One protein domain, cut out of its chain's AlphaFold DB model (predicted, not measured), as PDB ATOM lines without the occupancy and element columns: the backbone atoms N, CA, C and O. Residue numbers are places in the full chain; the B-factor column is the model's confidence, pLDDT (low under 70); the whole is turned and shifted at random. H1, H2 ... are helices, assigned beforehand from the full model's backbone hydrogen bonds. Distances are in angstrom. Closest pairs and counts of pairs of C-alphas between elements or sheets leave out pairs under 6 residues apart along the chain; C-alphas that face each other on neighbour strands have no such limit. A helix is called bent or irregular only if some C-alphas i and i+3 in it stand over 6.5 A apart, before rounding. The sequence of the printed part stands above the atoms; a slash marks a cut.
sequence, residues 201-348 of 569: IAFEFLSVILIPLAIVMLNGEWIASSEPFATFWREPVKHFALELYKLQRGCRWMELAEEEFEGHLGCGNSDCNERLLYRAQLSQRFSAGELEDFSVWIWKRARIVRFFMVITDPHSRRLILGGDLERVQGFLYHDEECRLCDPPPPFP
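AT A GLANCE: This is residues 201 to 348 of the 569 residues of an uncharacterized protein of Sistotremastrum suecicum HHB10207 ss-3 (UniProt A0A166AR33). Three long helices, H1, H2 and H5, lie side by side as an up-and-down bundle, with H5 in the core and H4 folded back along it. H3 packs across the beginning of H5, while H6 and H7 pack on H2, H6 across it and H7 at a slant, and residues 333 to 348 form a tail with no named element. The printed part has 148 residues with seven named helices, H1 to H7 in order along the chain, and no named strand; its class is all helix. It is compact, with a radius of gyration of the C-alphas of 15.6 A, and has an elongated outline of 49 by 31 by 26 A.

IN THESE COORDINATES: H1, residues 203 to 219, begins with C-alpha 203 at (-36.315, 48.578, -0.809) and is 23.4 A long. It has a kink of 33 degrees near residue 210 and is only just irregular, with C-alphas 208 and 211 6.8 A apart. H2, residues 229 to 248, is 29.1 A long. H3 is residues 252 to 261 and H4 residues 270 to 282, 18.2 A long. H5, residues 288 to 308, is the longest at 30.1 A, with C-alpha 288 at (-59.221, 47.048, -2.070). H6 is residues 314 to 321, and H7, residues 324 to 332, ends with C-alpha 332 at (-38.819, 39.295, -10.154).

HOW THE PARTS SIT: H5 is the hub, touching five helices. It touches H1 with residues 300 to 307 alone; the closest C-alphas, of Ile 211 and Phe 307, are 5.7 A apart. H5 touches H2 at a shallow tilt of 13 degrees, opposite ways, closest at the C-alphas of Val 237 and Phe 308, 6.4 A. H1 and H2 form a helical hairpin, closest at the C-alphas of Met 217 and Phe 229, 7.3 A. H4 and H5 form another, closest at the C-alphas of Asn 273 and Ile 298, 6.6 A. H3 touches H5 at a steep tilt of 67 degrees, only just short of perpendicular; the C-alphas of Trp 253 and Glu 290 are closest, 5.1 A. H7 touches H2 at a steep tilt of 43 degrees, closest at the C-alphas of Tyr 245 and Phe 331, 5.5 A. H6 only just touches H2, with 3 pairs of C-alphas within 8 A; the closest are Ala 230 and Ile 320, 6.1 A. H1 and H4 are apart. Each O i to N i+4 pair is within hydrogen-bond range in H3, H4, H5, H6 and H7, against 10 of 13 in H1 and 15 of 16 in H2.

THE WHOLE: The two C-alphas farthest apart, of Glu 221 and Gln 284, are 49.0 A apart. The printed part has no cut, and no link between its helices is long. The mean pLDDT of the printed part is 86.3; residues 201 to 202, 336 and 341 to 348 are under 70.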
ATOM      1  N   ILE A 201     -33.489  45.280   4.913       54.06
ATOM      2  CA  ILE A 201     -32.890  46.269   4.011       54.06
ATOM      3  C   ILE A 201     -34.089  46.853   3.253       54.06
ATOM      4  O   ILE A 201     -34.779  46.142   2.522       54.06
ATOM      5  N   ALA A 202     -34.476  48.091   3.563       69.81
ATOM      6  CA  ALA A 202     -35.667  48.684   2.977       69.81
ATOM      7  C   ALA A 202     -35.439  48.776   1.468       69.81
ATOM      8  O   ALA A 202     -34.370  49.186   1.034       69.81
ATOM      9  N   PHE A 203     -36.429  48.434   0.647       75.75
ATOM     10  CA  PHE A 203     -36.315  48.578  -0.809       75.75
ATOM     11  C   PHE A 203     -35.931  50.011  -1.235       75.75
ATOM     12  O   PHE A 203     -35.407  50.211  -2.320       75.75
ATOM     13  N   GLU A 204     -36.166  51.009  -0.379       77.69
ATOM     14  CA  GLU A 204     -35.694  52.396  -0.529       77.69
ATOM     15  C   GLU A 204     -34.165  52.522  -0.536       77.69
ATOM     16  O   GLU A 204     -33.615  53.363  -1.243       77.69
ATOM     17  N   PHE A 205     -33.464  51.657   0.193       82.44
ATOM     18  CA  PHE A 205     -32.006  51.599   0.232       82.44
ATOM     19  C   PHE A 205     -31.404  51.256  -1.136       82.44
ATOM     20  O   PHE A 205     -30.346  51.775  -1.485       82.44
ATOM     21  N   LEU A 206     -32.101  50.445  -1.948       83.88
ATOM     22  CA  LEU A 206     -31.688  50.173  -3.330       83.88
ATOM     23  C   LEU A 206     -31.634  51.468  -4.145       83.88
ATOM     24  O   LEU A 206     -30.612  51.758  -4.757       83.88
ATOM     25  N   SER A 207     -32.708  52.261  -4.110       82.00
ATOM     26  CA  SER A 207     -32.804  53.520  -4.859       82.00
ATOM     27  C   SER A 207     -31.886  54.615  -4.330       82.00
ATOM     28  O   SER A 207     -31.298  55.343  -5.120       82.00
ATOM     29  N   VAL A 208     -31.755  54.734  -3.008       84.56
ATOM     30  CA  VAL A 208     -31.051  55.864  -2.391       84.56
ATOM     31  C   VAL A 208     -29.551  55.608  -2.274       84.56
ATOM     32  O   VAL A 208     -28.784  56.554  -2.368       84.56
ATOM     33  N   ILE A 209     -29.115  54.359  -2.078       88.19
ATOM     34  CA  ILE A 209     -27.707  54.042  -1.790       88.19
ATOM     35  C   ILE A 209     -27.097  53.149  -2.867       88.19
ATOM     36  O   ILE A 209     -26.100  53.520  -3.483       88.19
ATOM     37  N   LEU A 210     -27.679  51.971  -3.108       89.75
ATOM     38  CA  LEU A 210     -27.015  50.943  -3.916       89.75
ATOM     39  C   LEU A 210     -26.946  51.306  -5.403       89.75
ATOM     40  O   LEU A 210     -25.886  51.148  -6.005       89.75
ATOM     41  N   ILE A 211     -28.032  51.825  -5.987       90.31
ATOM     42  CA  ILE A 211     -28.054  52.273  -7.388       90.31
ATOM     43  C   ILE A 211     -27.046  53.416  -7.610       90.31
ATOM     44  O   ILE A 211     -26.184  53.254  -8.474       90.31
ATOM     45  N   PRO A 212     -27.063  54.526  -6.839       92.12
ATOM     46  CA  PRO A 212     -26.072  55.588  -7.004       92.12
ATOM     47  C   PRO A 212     -24.624  55.110  -6.865       92.12
ATOM     48  O   PRO A 212     -23.788  55.460  -7.694       92.12
ATOM     49  N   LEU A 213     -24.316  54.264  -5.873       92.81
ATOM     50  CA  LEU A 213     -22.962  53.720  -5.712       92.81
ATOM     51  C   LEU A 213     -22.548  52.836  -6.894       92.81
ATOM     52  O   LEU A 213     -21.410  52.929  -7.352       92.81
ATOM     53  N   ALA A 214     -23.464  52.024  -7.427       92.50
ATOM     54  CA  ALA A 214     -23.192  51.227  -8.618       92.50
ATOM     55  C   ALA A 214     -22.877  52.119  -9.829       92.50
ATOM     56  O   ALA A 214     -21.911  51.860 -10.547       92.50
ATOM     57  N   ILE A 215     -23.636  53.202 -10.018       91.88
ATOM     58  CA  ILE A 215     -23.398  54.184 -11.083       91.88
ATOM     59  C   ILE A 215     -22.026  54.846 -10.918       91.88
ATOM     60  O   ILE A 215     -21.291  54.950 -11.895       91.88
ATOM     61  N   VAL A 216     -21.636  55.242  -9.700       92.88
ATOM     62  CA  VAL A 216     -20.297  55.802  -9.431       92.88
ATOM     63  C   VAL A 216     -19.195  54.827  -9.854       92.88
ATOM     64  O   VAL A 216     -18.236  55.235 -10.501       92.88
ATOM     65  N   MET A 217     -19.332  53.540  -9.524       93.31
ATOM     66  CA  MET A 217     -18.344  52.515  -9.882       93.31
ATOM     67  C   MET A 217     -18.260  52.288 -11.395       93.31
ATOM     68  O   MET A 217     -17.156  52.217 -11.934       93.31
ATOM     69  N   LEU A 218     -19.400  52.220 -12.085       90.31
ATOM     70  CA  LEU A 218     -19.441  52.047 -13.541       90.31
ATOM     71  C   LEU A 218     -18.904  53.274 -14.288       90.31
ATOM     72  O   LEU A 218     -18.131  53.121 -15.228       90.31
ATOM     73  N   ASN A 219     -19.247  54.483 -13.836       91.19
ATOM     74  CA  ASN A 219     -18.691  55.729 -14.375       91.19
ATOM     75  C   ASN A 219     -17.182  55.843 -14.115       91.19
ATOM     76  O   ASN A 219     -16.472  56.494 -14.872       91.19
ATOM     77  N   GLY A 220     -16.698  55.198 -13.054       87.75
ATOM     78  CA  GLY A 220     -15.281  55.008 -12.761       87.75
ATOM     79  C   GLY A 220     -14.587  53.940 -13.608       87.75
ATOM     80  O   GLY A 220     -13.487  53.523 -13.253       87.75
ATOM     81  N   GLU A 221     -15.237  53.459 -14.671       87.94
ATOM     82  CA  GLU A 221     -14.731  52.450 -15.609       87.94
ATOM     83  C   GLU A 221     -14.392  51.099 -14.958       87.94
ATOM     84  O   GLU A 221     -13.616  50.299 -15.490       87.94
ATOM     85  N   TRP A 222     -14.983  50.791 -13.799       89.44
ATOM     86  CA  TRP A 222     -14.838  49.459 -13.226       89.44
ATOM     87  C   TRP A 222     -15.626  48.446 -14.040       89.44
ATOM     88  O   TRP A 222     -16.822  48.589 -14.283       89.44
ATOM     89  N   ILE A 223     -14.939  47.376 -14.431       89.19
ATOM     90  CA  ILE A 223     -15.531  46.288 -15.200       89.19
ATOM     91  C   ILE A 223     -16.623  45.631 -14.350       89.19
ATOM     92  O   ILE A 223     -16.333  45.108 -13.269       89.19
ATOM     93  N   ALA A 224     -17.856  45.614 -14.865       89.06
ATOM     94  CA  ALA A 224     -19.030  45.102 -14.158       89.06
ATOM     95  C   ALA A 224     -18.878  43.630 -13.725       89.06
ATOM     96  O   ALA A 224     -19.295  43.237 -12.642       89.06
ATOM     97  N   SER A 225     -18.222  42.804 -14.539       89.50
ATOM     98  CA  SER A 225     -17.944  41.402 -14.206       89.50
ATOM     99  C   SER A 225     -16.800  41.197 -13.210       89.50
ATOM    100  O   SER A 225     -16.546  40.066 -12.800       89.50
ATOM    101  N   SER A 226     -16.097  42.259 -12.812       90.56
ATOM    102  CA  SER A 226     -14.914  42.166 -11.959       90.56
ATOM    103  C   SER A 226     -15.193  42.524 -10.502       90.56
ATOM    104  O   SER A 226     -16.072  43.320 -10.165       90.56
ATOM    105  N   GLU A 227     -14.384  41.959  -9.607       90.44
ATOM    106  CA  GLU A 227     -14.382  42.349  -8.202       90.44
ATOM    107  C   GLU A 227     -13.800  43.764  -8.013       90.44
ATOM    108  O   GLU A 227     -12.797  44.103  -8.664       90.44
ATOM    109  N   PRO A 228     -14.363  44.569  -7.087       91.56
ATOM    110  CA  PRO A 228     -15.417  44.215  -6.119       91.56
ATOM    111  C   PRO A 228     -16.865  44.491  -6.580       91.56
ATOM    112  O   PRO A 228     -17.800  44.240  -5.822       91.56
ATOM    113  N   PHE A 229     -17.068  45.017  -7.795       93.12
ATOM    114  CA  PHE A 229     -18.400  45.381  -8.295       93.12
ATOM    115  C   PHE A 229     -19.319  44.164  -8.440       93.12
ATOM    116  O   PHE A 229     -20.461  44.209  -7.987       93.12
ATOM    117  N   ALA A 230     -18.816  43.068  -9.015       91.56
ATOM    118  CA  ALA A 230     -19.606  41.862  -9.255       91.56
ATOM    119  C   ALA A 230     -20.273  41.338  -7.973       91.56
ATOM    120  O   ALA A 230     -21.483  41.115  -7.956       91.56
ATOM    121  N   THR A 231     -19.517  41.199  -6.878       90.62
ATOM    122  CA  THR A 231     -20.068  40.781  -5.580       90.62
ATOM    123  C   THR A 231     -21.043  41.813  -5.009       90.62
ATOM    124  O   THR A 231     -22.144  41.434  -4.607       90.62
ATOM    125  N   PHE A 232     -20.698  43.105  -5.047       91.69
ATOM    126  CA  PHE A 232     -21.570  44.184  -4.572       91.69
ATOM    127  C   PHE A 232     -22.921  44.240  -5.286       91.69
ATOM    128  O   PHE A 232     -23.927  44.548  -4.659       91.69
ATOM    129  N   TRP A 233     -22.963  43.945  -6.581       92.44
ATOM    130  CA  TRP A 233     -24.210  43.907  -7.333       92.44
ATOM    131  C   TRP A 233     -24.968  42.588  -7.114       92.44
ATOM    132  O   TRP A 233     -26.175  42.581  -6.866       92.44
ATOM    133  N   ARG A 234     -24.257  41.456  -7.141       92.19
ATOM    134  CA  ARG A 234     -24.838  40.112  -7.028       92.19
ATOM    135  C   ARG A 234     -25.542  39.869  -5.697       92.19
ATOM    136  O   ARG A 234     -26.639  39.315  -5.689       92.19
ATOM    137  N   GLU A 235     -24.900  40.209  -4.580       89.00
ATOM    138  CA  GLU A 235     -25.411  39.866  -3.247       89.00
ATOM    139  C   GLU A 235     -26.756  40.542  -2.940       89.00
ATOM    140  O   GLU A 235     -27.700  39.823  -2.594       89.00
ATOM    141  N   PRO A 236     -26.928  41.866  -3.141       88.00
ATOM    142  CA  PRO A 236     -28.222  42.504  -2.953       88.00
ATOM    143  C   PRO A 236     -29.270  41.987  -3.938       88.00
ATOM    144  O   PRO A 236     -30.384  41.706  -3.509       88.00
ATOM    145  N   VAL A 237     -28.941  41.789  -5.224       90.62
ATOM    146  CA  VAL A 237     -29.902  41.235  -6.199       90.62
ATOM    147  C   VAL A 237     -30.466  39.900  -5.709       90.62
ATOM    148  O   VAL A 237     -31.684  39.736  -5.650       90.62
ATOM    149  N   LYS A 238     -29.599  38.967  -5.292       89.44
ATOM    150  CA  LYS A 238     -30.030  37.658  -4.780       89.44
ATOM    151  C   LYS A 238     -30.854  37.787  -3.500       89.44
ATOM    152  O   LYS A 238     -31.903  37.155  -3.385       89.44
ATOM    153  N   HIS A 239     -30.398  38.605  -2.553       87.12
ATOM    154  CA  HIS A 239     -31.074  38.793  -1.272       87.12
ATOM    155  C   HIS A 239     -32.477  39.389  -1.447       87.12
ATOM    156  O   HIS A 239     -33.465  38.806  -1.004       87.12
ATOM    157  N   PHE A 240     -32.579  40.523  -2.139       86.94
ATOM    158  CA  PHE A 240     -33.833  41.248  -2.300       86.94
ATOM    159  C   PHE A 240     -34.839  40.515  -3.188       86.94
ATOM    160  O   PHE A 240     -36.032  40.549  -2.888       86.94
ATOM    161  N   ALA A 241     -34.388  39.834  -4.247       89.38
ATOM    162  CA  ALA A 241     -35.279  39.023  -5.075       89.38
ATOM    163  C   ALA A 241     -35.914  37.886  -4.255       89.38
ATOM    164  O   ALA A 241     -37.116  37.648  -4.351       89.38
ATOM    165  N   LEU A 242     -35.134  37.232  -3.387       88.12
ATOM    166  CA  LEU A 242     -35.648  36.188  -2.504       88.12
ATOM    167  C   LEU A 242     -36.621  36.738  -1.447       88.12
ATOM    168  O   LEU A 242     -37.645  36.114  -1.181       88.12
ATOM    169  N   GLU A 243     -36.327  37.891  -0.844       86.38
ATOM    170  CA  GLU A 243     -37.243  38.534   0.107       86.38
ATOM    171  C   GLU A 243     -38.556  38.959  -0.561       86.38
ATOM    172  O   GLU A 243     -39.630  38.734  -0.005       86.38
ATOM    173  N   LEU A 244     -38.497  39.495  -1.785       87.38
ATOM    174  CA  LEU A 244     -39.690  39.807  -2.572       87.38
ATOM    175  C   LEU A 244     -40.532  38.546  -2.832       87.38
ATOM    176  O   LEU A 244     -41.743  38.561  -2.612       87.38
ATOM    177  N   TYR A 245     -39.885  37.440  -3.209       88.81
ATOM    178  CA  TYR A 245     -40.554  36.155  -3.411       88.81
ATOM    179  C   TYR A 245     -41.240  35.641  -2.136       88.81
ATOM    180  O   TYR A 245     -42.376  35.172  -2.178       88.81
ATOM    181  N   LYS A 246     -40.590  35.760  -0.973       86.94
ATOM    182  CA  LYS A 246     -41.209  35.386   0.310       86.94
ATOM    183  C   LYS A 246     -42.448  36.227   0.624       86.94
ATOM    184  O   LYS A 246     -43.389  35.691   1.199       86.94
ATOM    185  N   LEU A 247     -42.454  37.509   0.247       82.69
ATOM    186  CA  LEU A 247     -43.584  38.413   0.485       82.69
ATOM    187  C   LEU A 247     -44.812  38.094  -0.377       82.69
ATOM    188  O   LEU A 247     -45.919  38.383   0.060       82.69
ATOM    189  N   GLN A 248     -44.641  37.524  -1.572       86.44
ATOM    190  CA  GLN A 248     -45.766  37.221  -2.473       86.44
ATOM    191  C   GLN A 248     -46.285  35.783  -2.353       86.44
ATOM    192  O   GLN A 248     -47.389  35.473  -2.796       86.44
ATOM    193  N   ARG A 249     -45.486  34.872  -1.783       84.88
ATOM    194  CA  ARG A 249     -45.810  33.444  -1.760       84.88
ATOM    195  C   ARG A 249     -47.105  33.187  -0.985       84.88
ATOM    196  O   ARG A 249     -47.206  33.527   0.189       84.88
ATOM    197  N   GLY A 250     -48.064  32.528  -1.638       84.31
ATOM    198  CA  GLY A 250     -49.363  32.184  -1.046       84.31
ATOM    199  C   GLY A 250     -50.322  33.369  -0.903       84.31
ATOM    200  O   GLY A 250     -51.333  33.252  -0.213       84.31
ATOM    201  N   CYS A 251     -50.009  34.510  -1.522       90.56
ATOM    202  CA  CYS A 251     -50.897  35.658  -1.544       90.56
ATOM    203  C   CYS A 251     -51.866  35.569  -2.724       90.56
ATOM    204  O   CYS A 251     -51.448  35.540  -3.879       90.56
ATOM    205  N   ARG A 252     -53.168  35.634  -2.438       92.62
ATOM    206  CA  ARG A 252     -54.225  35.611  -3.459       92.62
ATOM    207  C   ARG A 252     -54.105  36.738  -4.490       92.62
ATOM    208  O   ARG A 252     -54.388  36.523  -5.662       92.62
ATOM    209  N   TRP A 253     -53.658  37.930  -4.082       92.88
ATOM    210  CA  TRP A 253     -53.438  39.040  -5.018       92.88
ATOM    211  C   TRP A 253     -52.397  38.694  -6.094       92.88
ATOM    212  O   TRP A 253     -52.500  39.196  -7.210       92.88
ATOM    213  N   MET A 254     -51.425  37.825  -5.789       93.00
ATOM    214  CA  MET A 254     -50.403  37.400  -6.746       93.00
ATOM    215  C   MET A 254     -50.990  36.432  -7.775       93.00
ATOM    216  O   MET A 254     -50.747  36.604  -8.962       93.00
ATOM    217  N   GLU A 255     -51.819  35.479  -7.341       92.00
ATOM    218  CA  GLU A 255     -52.547  34.569  -8.241       92.00
ATOM    219  C   GLU A 255     -53.435  35.362  -9.214       92.00
ATOM    220  O   GLU A 255     -53.385  35.161 -10.426       92.00
ATOM    221  N   LEU A 256     -54.179  36.348  -8.697       93.06
ATOM    222  CA  LEU A 256     -54.996  37.244  -9.521       93.06
ATOM    223  C   LEU A 256     -54.155  38.065 -10.505       93.06
ATOM    224  O   LEU A 256     -54.581  38.276 -11.638       93.06
ATOM    225  N   ALA A 257     -52.980  38.542 -10.085       91.19
ATOM    226  CA  ALA A 257     -52.076  39.287 -10.953       91.19
ATOM    227  C   ALA A 257     -51.494  38.394 -12.059       91.19
ATOM    228  O   ALA A 257     -51.477  38.799 -13.217       91.19
ATOM    229  N   GLU A 258     -51.065  37.173 -11.743       89.62
ATOM    230  CA  GLU A 258     -50.590  36.223 -12.753       89.62
ATOM    231  C   GLU A 258     -51.672  35.892 -13.780       89.62
ATOM    232  O   GLU A 258     -51.380  35.875 -14.973       89.62
ATOM    233  N   GLU A 259     -52.918  35.695 -13.348       90.19
ATOM    234  CA  GLU A 259     -54.039  35.442 -14.255       90.19
ATOM    235  C   GLU A 259     -54.405  36.664 -15.108       90.19
ATOM    236  O   GLU A 259     -54.712  36.522 -16.289       90.19
ATOM    237  N   GLU A 260     -54.398  37.868 -14.529       90.88
ATOM    238  CA  GLU A 260     -54.759  39.103 -15.240       90.88
ATOM    239  C   GLU A 260     -53.687  39.525 -16.255       90.88
ATOM    240  O   GLU A 260     -54.005  40.078 -17.311       90.88
ATOM    241  N   PHE A 261     -52.416  39.279 -15.933       88.69
ATOM    242  CA  PHE A 261     -51.270  39.721 -16.728       88.69
ATOM    243  C   PHE A 261     -50.550  38.584 -17.459       88.69
ATOM    244  O   PHE A 261     -49.519  38.837 -18.077       88.69
ATOM    245  N   GLU A 262     -51.066  37.355 -17.395       85.81
ATOM    246  CA  GLU A 262     -50.462  36.155 -18.000       85.81
ATOM    247  C   GLU A 262     -48.991  35.963 -17.571       85.81
ATOM    248  O   GLU A 262     -48.134  35.558 -18.351       85.81
ATOM    249  N   GLY A 263     -48.673  36.327 -16.323       79.62
ATOM    250  CA  GLY A 263     -47.311  36.314 -15.776       79.62
ATOM    251  C   GLY A 263     -46.408  37.488 -16.195       79.62
ATOM    252  O   GLY A 263     -45.298  37.617 -15.673       79.62
ATOM    253  N   HIS A 264     -46.862  38.393 -17.068       82.62
ATOM    254  CA  HIS A 264     -46.069  39.526 -17.556       82.62
ATOM    255  C   HIS A 264     -46.256  40.789 -16.702       82.62
ATOM    256  O   HIS A 264     -47.089  41.651 -16.980       82.62
ATOM    257  N   LEU A 265     -45.402  40.963 -15.690       86.19
ATOM    258  CA  LEU A 265     -45.431  42.130 -14.790       86.19
ATOM    259  C   LEU A 265     -44.504  43.278 -15.247       86.19
ATOM    260  O   LEU A 265     -44.187  44.197 -14.488       86.19
ATOM    261  N   GLY A 266     -44.074  43.248 -16.513       82.50
ATOM    262  CA  GLY A 266     -43.382  44.339 -17.207       82.50
ATOM    263  C   GLY A 266     -41.973  44.674 -16.699       82.50
ATOM    264  O   GLY A 266     -41.346  43.885 -15.998       82.50
ATOM    265  N   CYS A 267     -41.444  45.855 -17.046       84.12
ATOM    266  CA  CYS A 267     -40.057  46.249 -16.731       84.12
ATOM    267  C   CYS A 267     -39.871  47.005 -15.407       84.12
ATOM    268  O   CYS A 267     -38.745  47.347 -15.063       84.12
ATOM    269  N   GLY A 268     -40.940  47.310 -14.668       84.12
ATOM    270  CA  GLY A 268     -40.833  48.062 -13.412       84.12
ATOM    271  C   GLY A 268     -40.675  49.582 -13.570       84.12
ATOM    272  O   GLY A 268     -40.472  50.276 -12.573       84.12
ATOM    273  N   ASN A 269     -40.778  50.130 -14.786       84.88
ATOM    274  CA  ASN A 269     -40.886  51.581 -14.986       84.88
ATOM    275  C   ASN A 269     -42.183  52.135 -14.375       84.88
ATOM    276  O   ASN A 269     -43.158  51.398 -14.239       84.88
ATOM    277  N   SER A 270     -42.204  53.430 -14.032       86.88
ATOM    278  CA  SER A 270     -43.383  54.099 -13.449       86.88
ATOM    279  C   SER A 270     -44.624  53.876 -14.302       86.88
ATOM    280  O   SER A 270     -45.606  53.325 -13.819       86.88
ATOM    281  N   ASP A 271     -44.520  54.172 -15.594       86.00
ATOM    282  CA  ASP A 271     -45.627  54.090 -16.544       86.00
ATOM    283  C   ASP A 271     -46.101  52.642 -16.714       86.00
ATOM    284  O   ASP A 271     -47.294  52.372 -16.838       86.00
ATOM    285  N   CYS A 272     -45.165  51.686 -16.667       88.00
ATOM    286  CA  CYS A 272     -45.480  50.261 -16.679       88.00
ATOM    287  C   CYS A 272     -46.299  49.867 -15.448       88.00
ATOM    288  O   CYS A 272     -47.323  49.198 -15.572       88.00
ATOM    289  N   ASN A 273     -45.841  50.274 -14.263       90.88
ATOM    290  CA  ASN A 273     -46.486  49.942 -12.999       90.88
ATOM    291  C   ASN A 273     -47.866  50.594 -12.909       90.88
ATOM    292  O   ASN A 273     -48.823  49.938 -12.513       90.88
ATOM    293  N   GLU A 274     -47.994  51.854 -13.323       90.94
ATOM    294  CA  GLU A 274     -49.269  52.568 -13.355       90.94
ATOM    295  C   GLU A 274     -50.270  51.904 -14.302       90.94
ATOM    296  O   GLU A 274     -51.419  51.695 -13.919       90.94
ATOM    297  N   ARG A 275     -49.842  51.486 -15.504       90.00
ATOM    298  CA  ARG A 275     -50.697  50.736 -16.442       90.00
ATOM    299  C   ARG A 275     -51.162  49.403 -15.855       90.00
ATOM    300  O   ARG A 275     -52.334  49.056 -16.002       90.00
ATOM    301  N   LEU A 276     -50.271  48.673 -15.180       91.38
ATOM    302  CA  LEU A 276     -50.608  47.417 -14.503       91.38
ATOM    303  C   LEU A 276     -51.620  47.659 -13.376       91.38
ATOM    304  O   LEU A 276     -52.649  46.990 -13.322       91.38
ATOM    305  N   LEU A 277     -51.396  48.662 -12.526       92.94
ATOM    306  CA  LEU A 277     -52.312  48.998 -11.433       92.94
ATOM    307  C   LEU A 277     -53.674  49.478 -11.936       92.94
ATOM    308  O   LEU A 277     -54.703  49.063 -11.406       92.94
ATOM    309  N   TYR A 278     -53.697  50.297 -12.986       91.94
ATOM    310  CA  TYR A 278     -54.934  50.749 -13.614       91.94
ATOM    311  C   TYR A 278     -55.731  49.576 -14.194       91.94
ATOM    312  O   TYR A 278     -56.940  49.474 -13.991       91.94
ATOM    313  N   ARG A 279     -55.062  48.632 -14.864       91.19
ATOM    314  CA  ARG A 279     -55.720  47.426 -15.381       91.19
ATOM    315  C   ARG A 279     -56.232  46.517 -14.258       91.19
ATOM    316  O   ARG A 279     -57.362  46.045 -14.350       91.19
ATOM    317  N   ALA A 280     -55.466  46.335 -13.180       92.31
ATOM    318  CA  ALA A 280     -55.915  45.591 -11.998       92.31
ATOM    319  C   ALA A 280     -57.149  46.234 -11.336       92.31
ATOM    320  O   ALA A 280     -58.054  45.530 -10.893       92.31
ATOM    321  N   GLN A 281     -57.224  47.568 -11.310       92.25
ATOM    322  CA  GLN A 281     -58.405  48.302 -10.840       92.25
ATOM    323  C   GLN A 281     -59.623  48.073 -11.740       92.25
ATOM    324  O   GLN A 281     -60.724  47.831 -11.245       92.25
ATOM    325  N   LEU A 282     -59.435  48.135 -13.061       92.12
ATOM    326  CA  LEU A 282     -60.515  47.960 -14.033       92.12
ATOM    327  C   LEU A 282     -61.066  46.535 -14.090       92.12
ATOM    328  O   LEU A 282     -62.238  46.366 -14.423       92.12
ATOM    329  N   SER A 283     -60.257  45.522 -13.767       91.25
ATOM    330  CA  SER A 283     -60.711  44.129 -13.796       91.25
ATOM    331  C   SER A 283     -61.788  43.839 -12.745       91.25
ATOM    332  O   SER A 283     -62.547  42.885 -12.899       91.25
ATOM    333  N   GLN A 284     -61.866  44.649 -11.678       87.62
ATOM    334  CA  GLN A 284     -62.765  44.454 -10.529       87.62
ATOM    335  C   GLN A 284     -62.603  43.083  -9.843       87.62
ATOM    336  O   GLN A 284     -63.467  42.660  -9.074       87.62
ATOM    337  N   ARG A 285     -61.489  42.381 -10.105       91.62
ATOM    338  CA  ARG A 285     -61.178  41.065  -9.521       91.62
ATOM    339  C   ARG A 285     -60.477  41.179  -8.169       91.62
ATOM    340  O   ARG A 285     -60.597  40.278  -7.344       91.62
ATOM    341  N   PHE A 286     -59.761  42.281  -7.960       95.12
ATOM    342  CA  PHE A 286     -59.035  42.589  -6.733       95.12
ATOM    343  C   PHE A 286     -59.961  43.273  -5.725       95.12
ATOM    344  O   PHE A 286     -60.661  44.232  -6.058       95.12
ATOM    345  N   SER A 287     -59.928  42.829  -4.471       94.38
ATOM    346  CA  SER A 287     -60.425  43.640  -3.358       94.38
ATOM    347  C   SER A 287     -59.509  44.845  -3.110       94.38
ATOM    348  O   SER A 287     -58.356  44.871  -3.542       94.38
ATOM    349  N   ALA A 288     -60.001  45.846  -2.375       92.12
ATOM    350  CA  ALA A 288     -59.221  47.048  -2.070       92.12
ATOM    351  C   ALA A 288     -57.887  46.733  -1.363       92.12
ATOM    352  O   ALA A 288     -56.865  47.306  -1.726       92.12
ATOM    353  N   GLY A 289     -57.886  45.790  -0.411       93.00
ATOM    354  CA  GLY A 289     -56.667  45.368   0.289       93.00
ATOM    355  C   GLY A 289     -55.692  44.609  -0.615       93.00
ATOM    356  O   GLY A 289     -54.502  44.893  -0.609       93.00
ATOM    357  N   GLU A 290     -56.193  43.709  -1.468       94.81
ATOM    358  CA  GLU A 290     -55.360  42.983  -2.442       94.81
ATOM    359  C   GLU A 290     -54.706  43.931  -3.458       94.81
ATOM    360  O   GLU A 290     -53.555  43.734  -3.844       94.81
ATOM    361  N   LEU A 291     -55.422  44.974  -3.880       94.62
ATOM    362  CA  LEU A 291     -54.887  45.995  -4.774       94.62
ATOM    363  C   LEU A 291     -53.818  46.862  -4.089       94.62
ATOM    364  O   LEU A 291     -52.823  47.222  -4.721       94.62
ATOM    365  N   GLU A 292     -54.008  47.202  -2.812       93.44
ATOM    366  CA  GLU A 292     -53.012  47.928  -2.018       93.44
ATOM    367  C   GLU A 292     -51.730  47.100  -1.856       93.44
ATOM    368  O   GLU A 292     -50.639  47.600  -2.145       93.44
ATOM    369  N   ASP A 293     -51.854  45.821  -1.498       92.19
ATOM    370  CA  ASP A 293     -50.720  44.903  -1.379       92.19
ATOM    371  C   ASP A 293     -49.983  44.731  -2.714       92.19
ATOM    372  O   ASP A 293     -48.751  44.828  -2.763       92.19
ATOM    373  N   PHE A 294     -50.727  44.554  -3.814       93.75
ATOM    374  CA  PHE A 294     -50.158  44.481  -5.159       93.75
ATOM    375  C   PHE A 294     -49.417  45.770  -5.533       93.75
ATOM    376  O   PHE A 294     -48.304  45.711  -6.055       93.75
ATOM    377  N   SER A 295     -49.975  46.940  -5.206       92.69
ATOM    378  CA  SER A 295     -49.316  48.237  -5.398       92.69
ATOM    379  C   SER A 295     -48.013  48.337  -4.607       92.69
ATOM    380  O   SER A 295     -46.955  48.632  -5.162       92.69
ATOM    381  N   VAL A 296     -48.029  48.015  -3.315       90.62
ATOM    382  CA  VAL A 296     -46.812  48.037  -2.491       90.62
ATOM    383  C   VAL A 296     -45.751  47.092  -3.056       90.62
ATOM    384  O   VAL A 296     -44.564  47.436  -3.103       90.62
ATOM    385  N   TRP A 297     -46.161  45.903  -3.493       92.12
ATOM    386  CA  TRP A 297     -45.259  44.918  -4.068       92.12
ATOM    387  C   TRP A 297     -44.684  45.366  -5.418       92.12
ATOM    388  O   TRP A 297     -43.469  45.277  -5.605       92.12
ATOM    389  N   ILE A 298     -45.493  45.922  -6.328       91.88
ATOM    390  CA  ILE A 298     -45.038  46.302  -7.676       91.88
ATOM    391  C   ILE A 298     -43.977  47.406  -7.621       91.88
ATOM    392  O   ILE A 298     -42.979  47.357  -8.344       91.88
ATOM    393  N   TRP A 299     -44.122  48.354  -6.691       89.81
ATOM    394  CA  TRP A 299     -43.144  49.422  -6.484       89.81
ATOM    395  C   TRP A 299     -41.860  48.930  -5.811       89.81
ATOM    396  O   TRP A 299     -40.768  49.401  -6.136       89.81
ATOM    397  N   LYS A 300     -41.948  47.948  -4.909       88.88
ATOM    398  CA  LYS A 300     -40.769  47.273  -4.342       88.88
ATOM    399  C   LYS A 300     -40.011  46.496  -5.416       88.88
ATOM    400  O   LYS A 300     -38.805  46.685  -5.578       88.88
ATOM    401  N   ARG A 301     -40.727  45.691  -6.201       91.56
ATOM    402  CA  ARG A 301     -40.198  44.971  -7.360       91.56
ATOM    403  C   ARG A 301     -39.472  45.903  -8.322       91.56
ATOM    404  O   ARG A 301     -38.330  45.634  -8.677       91.56
ATOM    405  N   ALA A 302     -40.100  47.015  -8.695       89.44
ATOM    406  CA  ALA A 302     -39.528  48.009  -9.597       89.44
ATOM    407  C   ALA A 302     -38.145  48.502  -9.153       89.44
ATOM    408  O   ALA A 302     -37.237  48.629  -9.973       89.44
ATOM    409  N   ARG A 303     -37.944  48.727  -7.850       88.44
ATOM    410  CA  ARG A 303     -36.644  49.153  -7.309       88.44
ATOM    411  C   ARG A 303     -35.571  48.074  -7.460       88.44
ATOM    412  O   ARG A 303     -34.441  48.410  -7.808       88.44
ATOM    413  N   ILE A 304     -35.912  46.794  -7.256       90.12
ATOM    414  CA  ILE A 304     -34.962  45.702  -7.524       90.12
ATOM    415  C   ILE A 304     -34.679  45.602  -9.016       90.12
ATOM    416  O   ILE A 304     -33.517  45.506  -9.386       90.12
ATOM    417  N   VAL A 305     -35.706  45.659  -9.873       90.94
ATOM    418  CA  VAL A 305     -35.515  45.582 -11.326       90.94
ATOM    419  C   VAL A 305     -34.595  46.704 -11.802       90.94
ATOM    420  O   VAL A 305     -33.657  46.434 -12.539       90.94
ATOM    421  N   ARG A 306     -34.756  47.936 -11.304       88.38
ATOM    422  CA  ARG A 306     -33.823  49.036 -11.602       88.38
ATOM    423  C   ARG A 306     -32.383  48.701 -11.215       88.38
ATOM    424  O   ARG A 306     -31.491  48.906 -12.027       88.38
ATOM    425  N   PHE A 307     -32.151  48.159 -10.018       90.69
ATOM    426  CA  PHE A 307     -30.807  47.749  -9.593       90.69
ATOM    427  C   PHE A 307     -30.260  46.577 -10.429       90.69
ATOM    428  O   PHE A 307     -29.103  46.592 -10.843       90.69
ATOM    429  N   PHE A 308     -31.099  45.594 -10.753       91.81
ATOM    430  CA  PHE A 308     -30.773  44.477 -11.640       91.81
ATOM    431  C   PHE A 308     -30.419  44.945 -13.063       91.81
ATOM    432  O   PHE A 308     -29.528  44.390 -13.701       91.81
ATOM    433  N   MET A 309     -31.065  46.002 -13.551       90.19
ATOM    434  CA  MET A 309     -30.818  46.582 -14.873       90.19
ATOM    435  C   MET A 309     -29.635  47.560 -14.913       90.19
ATOM    436  O   MET A 309     -29.304  48.034 -15.996       90.19
ATOM    437  N   VAL A 310     -28.968  47.852 -13.784       90.31
ATOM    438  CA  VAL A 310     -27.741  48.677 -13.777       90.31
ATOM    439  C   VAL A 310     -26.669  48.075 -14.692       90.31
ATOM    440  O   VAL A 310     -25.959  48.803 -15.379       90.31
ATOM    441  N   ILE A 311     -26.582  46.743 -14.743       90.75
ATOM    442  CA  ILE A 311     -25.807  46.036 -15.762       90.75
ATOM    443  C   ILE A 311     -26.729  45.794 -16.955       90.75
ATOM    444  O   ILE A 311     -27.554  44.881 -16.936       90.75
ATOM    445  N   THR A 312     -26.590  46.616 -17.991       88.12
ATOM    446  CA  THR A 312     -27.446  46.546 -19.184       88.12
ATOM    447  C   THR A 312     -27.108  45.372 -20.096       88.12
ATOM    448  O   THR A 312     -27.975  44.907 -20.825       88.12
ATOM    449  N   ASP A 313     -25.861  44.893 -20.069       88.81
ATOM    450  CA  ASP A 313     -25.404  43.763 -20.879       88.81
ATOM    451  C   ASP A 313     -25.881  42.413 -20.293       88.81
ATOM    452  O   ASP A 313     -25.453  42.027 -19.194       88.81
ATOM    453  N   PRO A 314     -26.723  41.643 -21.013       87.50
ATOM    454  CA  PRO A 314     -27.198  40.342 -20.548       87.50
ATOM    455  C   PRO A 314     -26.072  39.325 -20.335       87.50
ATOM    456  O   PRO A 314     -26.162  38.497 -19.424       87.50
ATOM    457  N   HIS A 315     -24.996  39.388 -21.133       89.81
ATOM    458  CA  HIS A 315     -23.871  38.463 -20.998       89.81
ATOM    459  C   HIS A 315     -23.163  38.646 -19.648       89.81
ATOM    460  O   HIS A 315     -22.962  37.674 -18.917       89.81
ATOM    461  N   SER A 316     -22.881  39.889 -19.262       91.69
ATOM    462  CA  SER A 316     -22.301  40.238 -17.963       91.69
ATOM    463  C   SER A 316     -23.192  39.806 -16.796       91.69
ATOM    464  O   SER A 316     -22.692  39.228 -15.830       91.69
ATOM    465  N   ARG A 317     -24.517  40.000 -16.888       92.75
ATOM    466  CA  ARG A 317     -25.456  39.512 -15.857       92.75
ATOM    467  C   ARG A 317     -25.389  37.996 -15.695       92.75
ATOM    468  O   ARG A 317     -25.339  37.510 -14.565       92.75
ATOM    469  N   ARG A 318     -25.337  37.254 -16.807       92.31
ATOM    470  CA  ARG A 318     -25.196  35.791 -16.803       92.31
ATOM    471  C   ARG A 318     -23.858  35.345 -16.228       92.31
ATOM    472  O   ARG A 318     -23.836  34.402 -15.447       92.31
ATOM    473  N   LEU A 319     -22.764  36.028 -16.554       93.19
ATOM    474  CA  LEU A 319     -21.446  35.715 -16.001       93.19
ATOM    475  C   LEU A 319     -21.413  35.895 -14.472       93.19
ATOM    476  O   LEU A 319     -20.841  35.073 -13.762       93.19
ATOM    477  N   ILE A 320     -22.048  36.952 -13.957       93.31
ATOM    478  CA  ILE A 320     -22.030  37.279 -12.525       93.31
ATOM    479  C   ILE A 320     -22.995  36.396 -11.717       93.31
ATOM    480  O   ILE A 320     -22.641  35.934 -10.626       93.31
ATOM    481  N   LEU A 321     -24.222  36.182 -12.212       92.81
ATOM    482  CA  LEU A 321     -25.246  35.389 -11.517       92.81
ATOM    483  C   LEU A 321     -25.128  33.887 -11.779       92.81
ATOM    484  O   LEU A 321     -25.578  33.101 -10.945       92.81
ATOM    485  N   GLY A 322     -24.516  33.478 -12.890       91.94
ATOM    486  CA  GLY A 322     -24.439  32.079 -13.297       91.94
ATOM    487  C   GLY A 322     -25.829  31.446 -13.393       91.94
ATOM    488  O   GLY A 322     -26.764  32.052 -13.918       91.94
ATOM    489  N   GLY A 323     -25.971  30.245 -12.827       88.25
ATOM    490  CA  GLY A 323     -27.242  29.510 -12.789       88.25
ATOM    491  C   GLY A 323     -28.354  30.178 -11.969       88.25
ATOM    492  O   GLY A 323     -29.512  29.805 -12.111       88.25
ATOM    493  N   ASP A 324     -28.049  31.191 -11.148       90.88
ATOM    494  CA  ASP A 324     -29.078  31.906 -10.382       90.88
ATOM    495  C   ASP A 324     -29.837  32.953 -11.213       90.88
ATOM    496  O   ASP A 324     -30.825  33.503 -10.724       90.88
ATOM    497  N   LEU A 325     -29.402  33.253 -12.445       91.69
ATOM    498  CA  LEU A 325     -30.023  34.284 -13.282       91.69
ATOM    499  C   LEU A 325     -31.515  34.008 -13.519       91.69
ATOM    500  O   LEU A 325     -32.343  34.869 -13.232       91.69
ATOM    501  N   GLU A 326     -31.848  32.804 -13.986       89.56
ATOM    502  CA  GLU A 326     -33.230  32.405 -14.292       89.56
ATOM    503  C   GLU A 326     -34.104  32.434 -13.037       89.56
ATOM    504  O   GLU A 326     -35.237  32.912 -13.054       89.56
ATOM    505  N   ARG A 327     -33.544  31.998 -11.904       90.75
ATOM    506  CA  ARG A 327     -34.231  32.012 -10.613       90.75
ATOM    507  C   ARG A 327     -34.539  33.437 -10.151       90.75
ATOM    508  O   ARG A 327     -35.652  33.706  -9.706       90.75
ATOM    509  N   VAL A 328     -33.574  34.352 -10.268       91.69
ATOM    510  CA  VAL A 328     -33.763  35.777  -9.949       91.69
ATOM    511  C   VAL A 328     -34.801  36.406 -10.877       91.69
ATOM    512  O   VAL A 328     -35.698  37.090 -10.391       91.69
ATOM    513  N   GLN A 329     -34.720  36.159 -12.186       89.25
ATOM    514  CA  GLN A 329     -35.704  36.663 -13.150       89.25
ATOM    515  C   GLN A 329     -37.114  36.149 -12.840       89.25
ATOM    516  O   GLN A 329     -38.055  36.944 -12.849       89.25
ATOM    517  N   GLY A 330     -37.246  34.871 -12.470       87.44
ATOM    518  CA  GLY A 330     -38.507  34.274 -12.031       87.44
ATOM    519  C   GLY A 330     -39.060  34.921 -10.761       87.44
ATOM    520  O   GLY A 330     -40.225  35.301 -10.724       87.44
ATOM    521  N   PHE A 331     -38.230  35.142  -9.737       90.38
ATOM    522  CA  PHE A 331     -38.656  35.852  -8.521       90.38
ATOM    523  C   PHE A 331     -39.125  37.277  -8.797       90.38
ATOM    524  O   PHE A 331     -40.055  37.763  -8.154       90.38
ATOM    525  N   LEU A 332     -38.480  37.944  -9.752       88.94
ATOM    526  CA  LEU A 332     -38.819  39.295 -10.154       88.94
ATOM    527  C   LEU A 332     -39.941  39.349 -11.189       88.94
ATOM    528  O   LEU A 332     -40.340  40.460 -11.504       88.94
ATOM    529  N   TYR A 333     -40.439  38.241 -11.752       85.00
ATOM    530  CA  TYR A 333     -41.349  38.253 -12.916       85.00
ATOM    531  C   TYR A 333     -40.880  39.248 -13.986       85.00
ATOM    532  O   TYR A 333     -41.653  40.073 -14.478       85.00
ATOM    533  N   HIS A 334     -39.566  39.306 -14.207       82.69
ATOM    534  CA  HIS A 334     -38.959  40.306 -15.070       82.69
ATOM    535  C   HIS A 334     -38.886  39.775 -16.492       82.69
ATOM    536  O   HIS A 334     -38.317  38.714 -16.731       82.69
ATOM    537  N   ASP A 335     -39.427  40.558 -17.416       74.50
ATOM    538  CA  ASP A 335     -39.320  40.317 -18.845       74.50
ATOM    539  C   ASP A 335     -38.276  41.279 -19.426       74.50
ATOM    540  O   ASP A 335     -38.369  42.494 -19.203       74.50
ATOM    541  N   GLU A 336     -37.272  40.746 -20.129       69.25
ATOM    542  CA  GLU A 336     -36.236  41.568 -20.772       69.25
ATOM    543  C   GLU A 336     -36.839  42.423 -21.899       69.25
ATOM    544  O   GLU A 336     -36.401  43.553 -22.124       69.25
ATOM    545  N   GLU A 337     -37.900  41.930 -22.545       72.56
ATOM    546  CA  GLU A 337     -38.636  42.633 -23.593       72.56
ATOM    547  C   GLU A 337     -39.981  43.138 -23.058       72.56
ATOM    548  O   GLU A 337     -41.012  42.462 -23.087       72.56
ATOM    549  N   CYS A 338     -40.005  44.376 -22.559       75.81
ATOM    550  CA  CYS A 338     -41.240  44.937 -22.027       75.81
ATOM    551  C   CYS A 338     -42.199  45.377 -23.136       75.81
ATOM    552  O   CYS A 338     -42.061  46.454 -23.702       75.81
ATOM    553  N   ARG A 339     -43.250  44.586 -23.361       73.06
ATOM    554  CA  ARG A 339     -44.334  44.900 -24.314       73.06
ATOM    555  C   ARG A 339     -45.276  46.019 -23.850       73.06
ATOM    556  O   ARG A 339     -46.129  46.464 -24.611       73.06
ATOM    557  N   LEU A 340     -45.164  46.436 -22.586       70.00
ATOM    558  CA  LEU A 340     -46.035  47.436 -21.956       70.00
ATOM    559  C   LEU A 340     -45.481  48.863 -22.042       70.00
ATOM    560  O   LEU A 340     -46.225  49.809 -21.775       70.00
ATOM    561  N   CYS A 341     -44.204  49.019 -22.398       67.50
ATOM    562  CA  CYS A 341     -43.535  50.304 -22.571       67.50
ATOM    563  C   CYS A 341     -42.959  50.400 -23.985       67.50
ATOM    564  O   CYS A 341     -42.458  49.412 -24.513       67.50
ATOM    565  N   ASP A 342     -42.963  51.601 -24.558       57.44
ATOM    566  CA  ASP A 342     -42.047  51.926 -25.655       57.44
ATOM    567  C   ASP A 342     -40.593  51.813 -25.140       57.44
ATOM    568  O   ASP A 342     -40.379  51.923 -23.923       57.44
ATOM    569  N   PRO A 343     -39.585  51.553 -26.002       50.41
ATOM    570  CA  PRO A 343     -38.205  51.361 -25.561       50.41
ATOM    571  C   PRO A 343     -37.775  52.505 -24.632       50.41
ATOM    572  O   PRO A 343     -37.986  53.677 -24.963       50.41
ATOM    573  N   PRO A 344     -37.220  52.186 -23.450       44.25
ATOM    574  CA  PRO A 344     -37.000  53.184 -22.419       44.25
ATOM    575  C   PRO A 344     -35.985  54.233 -22.895       44.25
ATOM    576  O   PRO A 344     -34.968  53.866 -23.493       44.25
ATOM    577  N   PRO A 345     -36.199  55.530 -22.608       41.97
ATOM    578  CA  PRO A 345     -35.120  56.503 -22.700       41.97
ATOM    579  C   PRO A 345     -33.983  56.107 -21.735       41.97
ATOM    580  O   PRO A 345     -34.238  55.433 -20.730       41.97
ATOM    581  N   PRO A 346     -32.728  56.510 -22.011       47.09
ATOM    582  CA  PRO A 346     -31.613  56.262 -21.102       47.09
ATOM    583  C   PRO A 346     -31.956  56.785 -19.700       47.09
ATOM    584  O   PRO A 346     -32.493  57.883 -19.567       47.09
ATOM    585  N   PHE A 347     -31.690  55.952 -18.688       46.59
ATOM    586  CA  PHE A 347     -32.026  56.123 -17.269       46.59
ATOM    587  C   PHE A 347     -32.266  57.582 -16.824       46.59
ATOM    588  O   PHE A 347     -31.305  58.350 -16.732       46.59
ATOM    589  N   PRO A 348     -33.499  57.969 -16.446       42.59
ATOM    590  CA  PRO A 348     -33.692  59.180 -15.667       42.59
ATOM    591  C   PRO A 348     -33.203  58.893 -14.242       42.59
ATOM    592  O   PRO A 348     -33.811  58.110 -13.510       42.59
TER     593      PRO A 348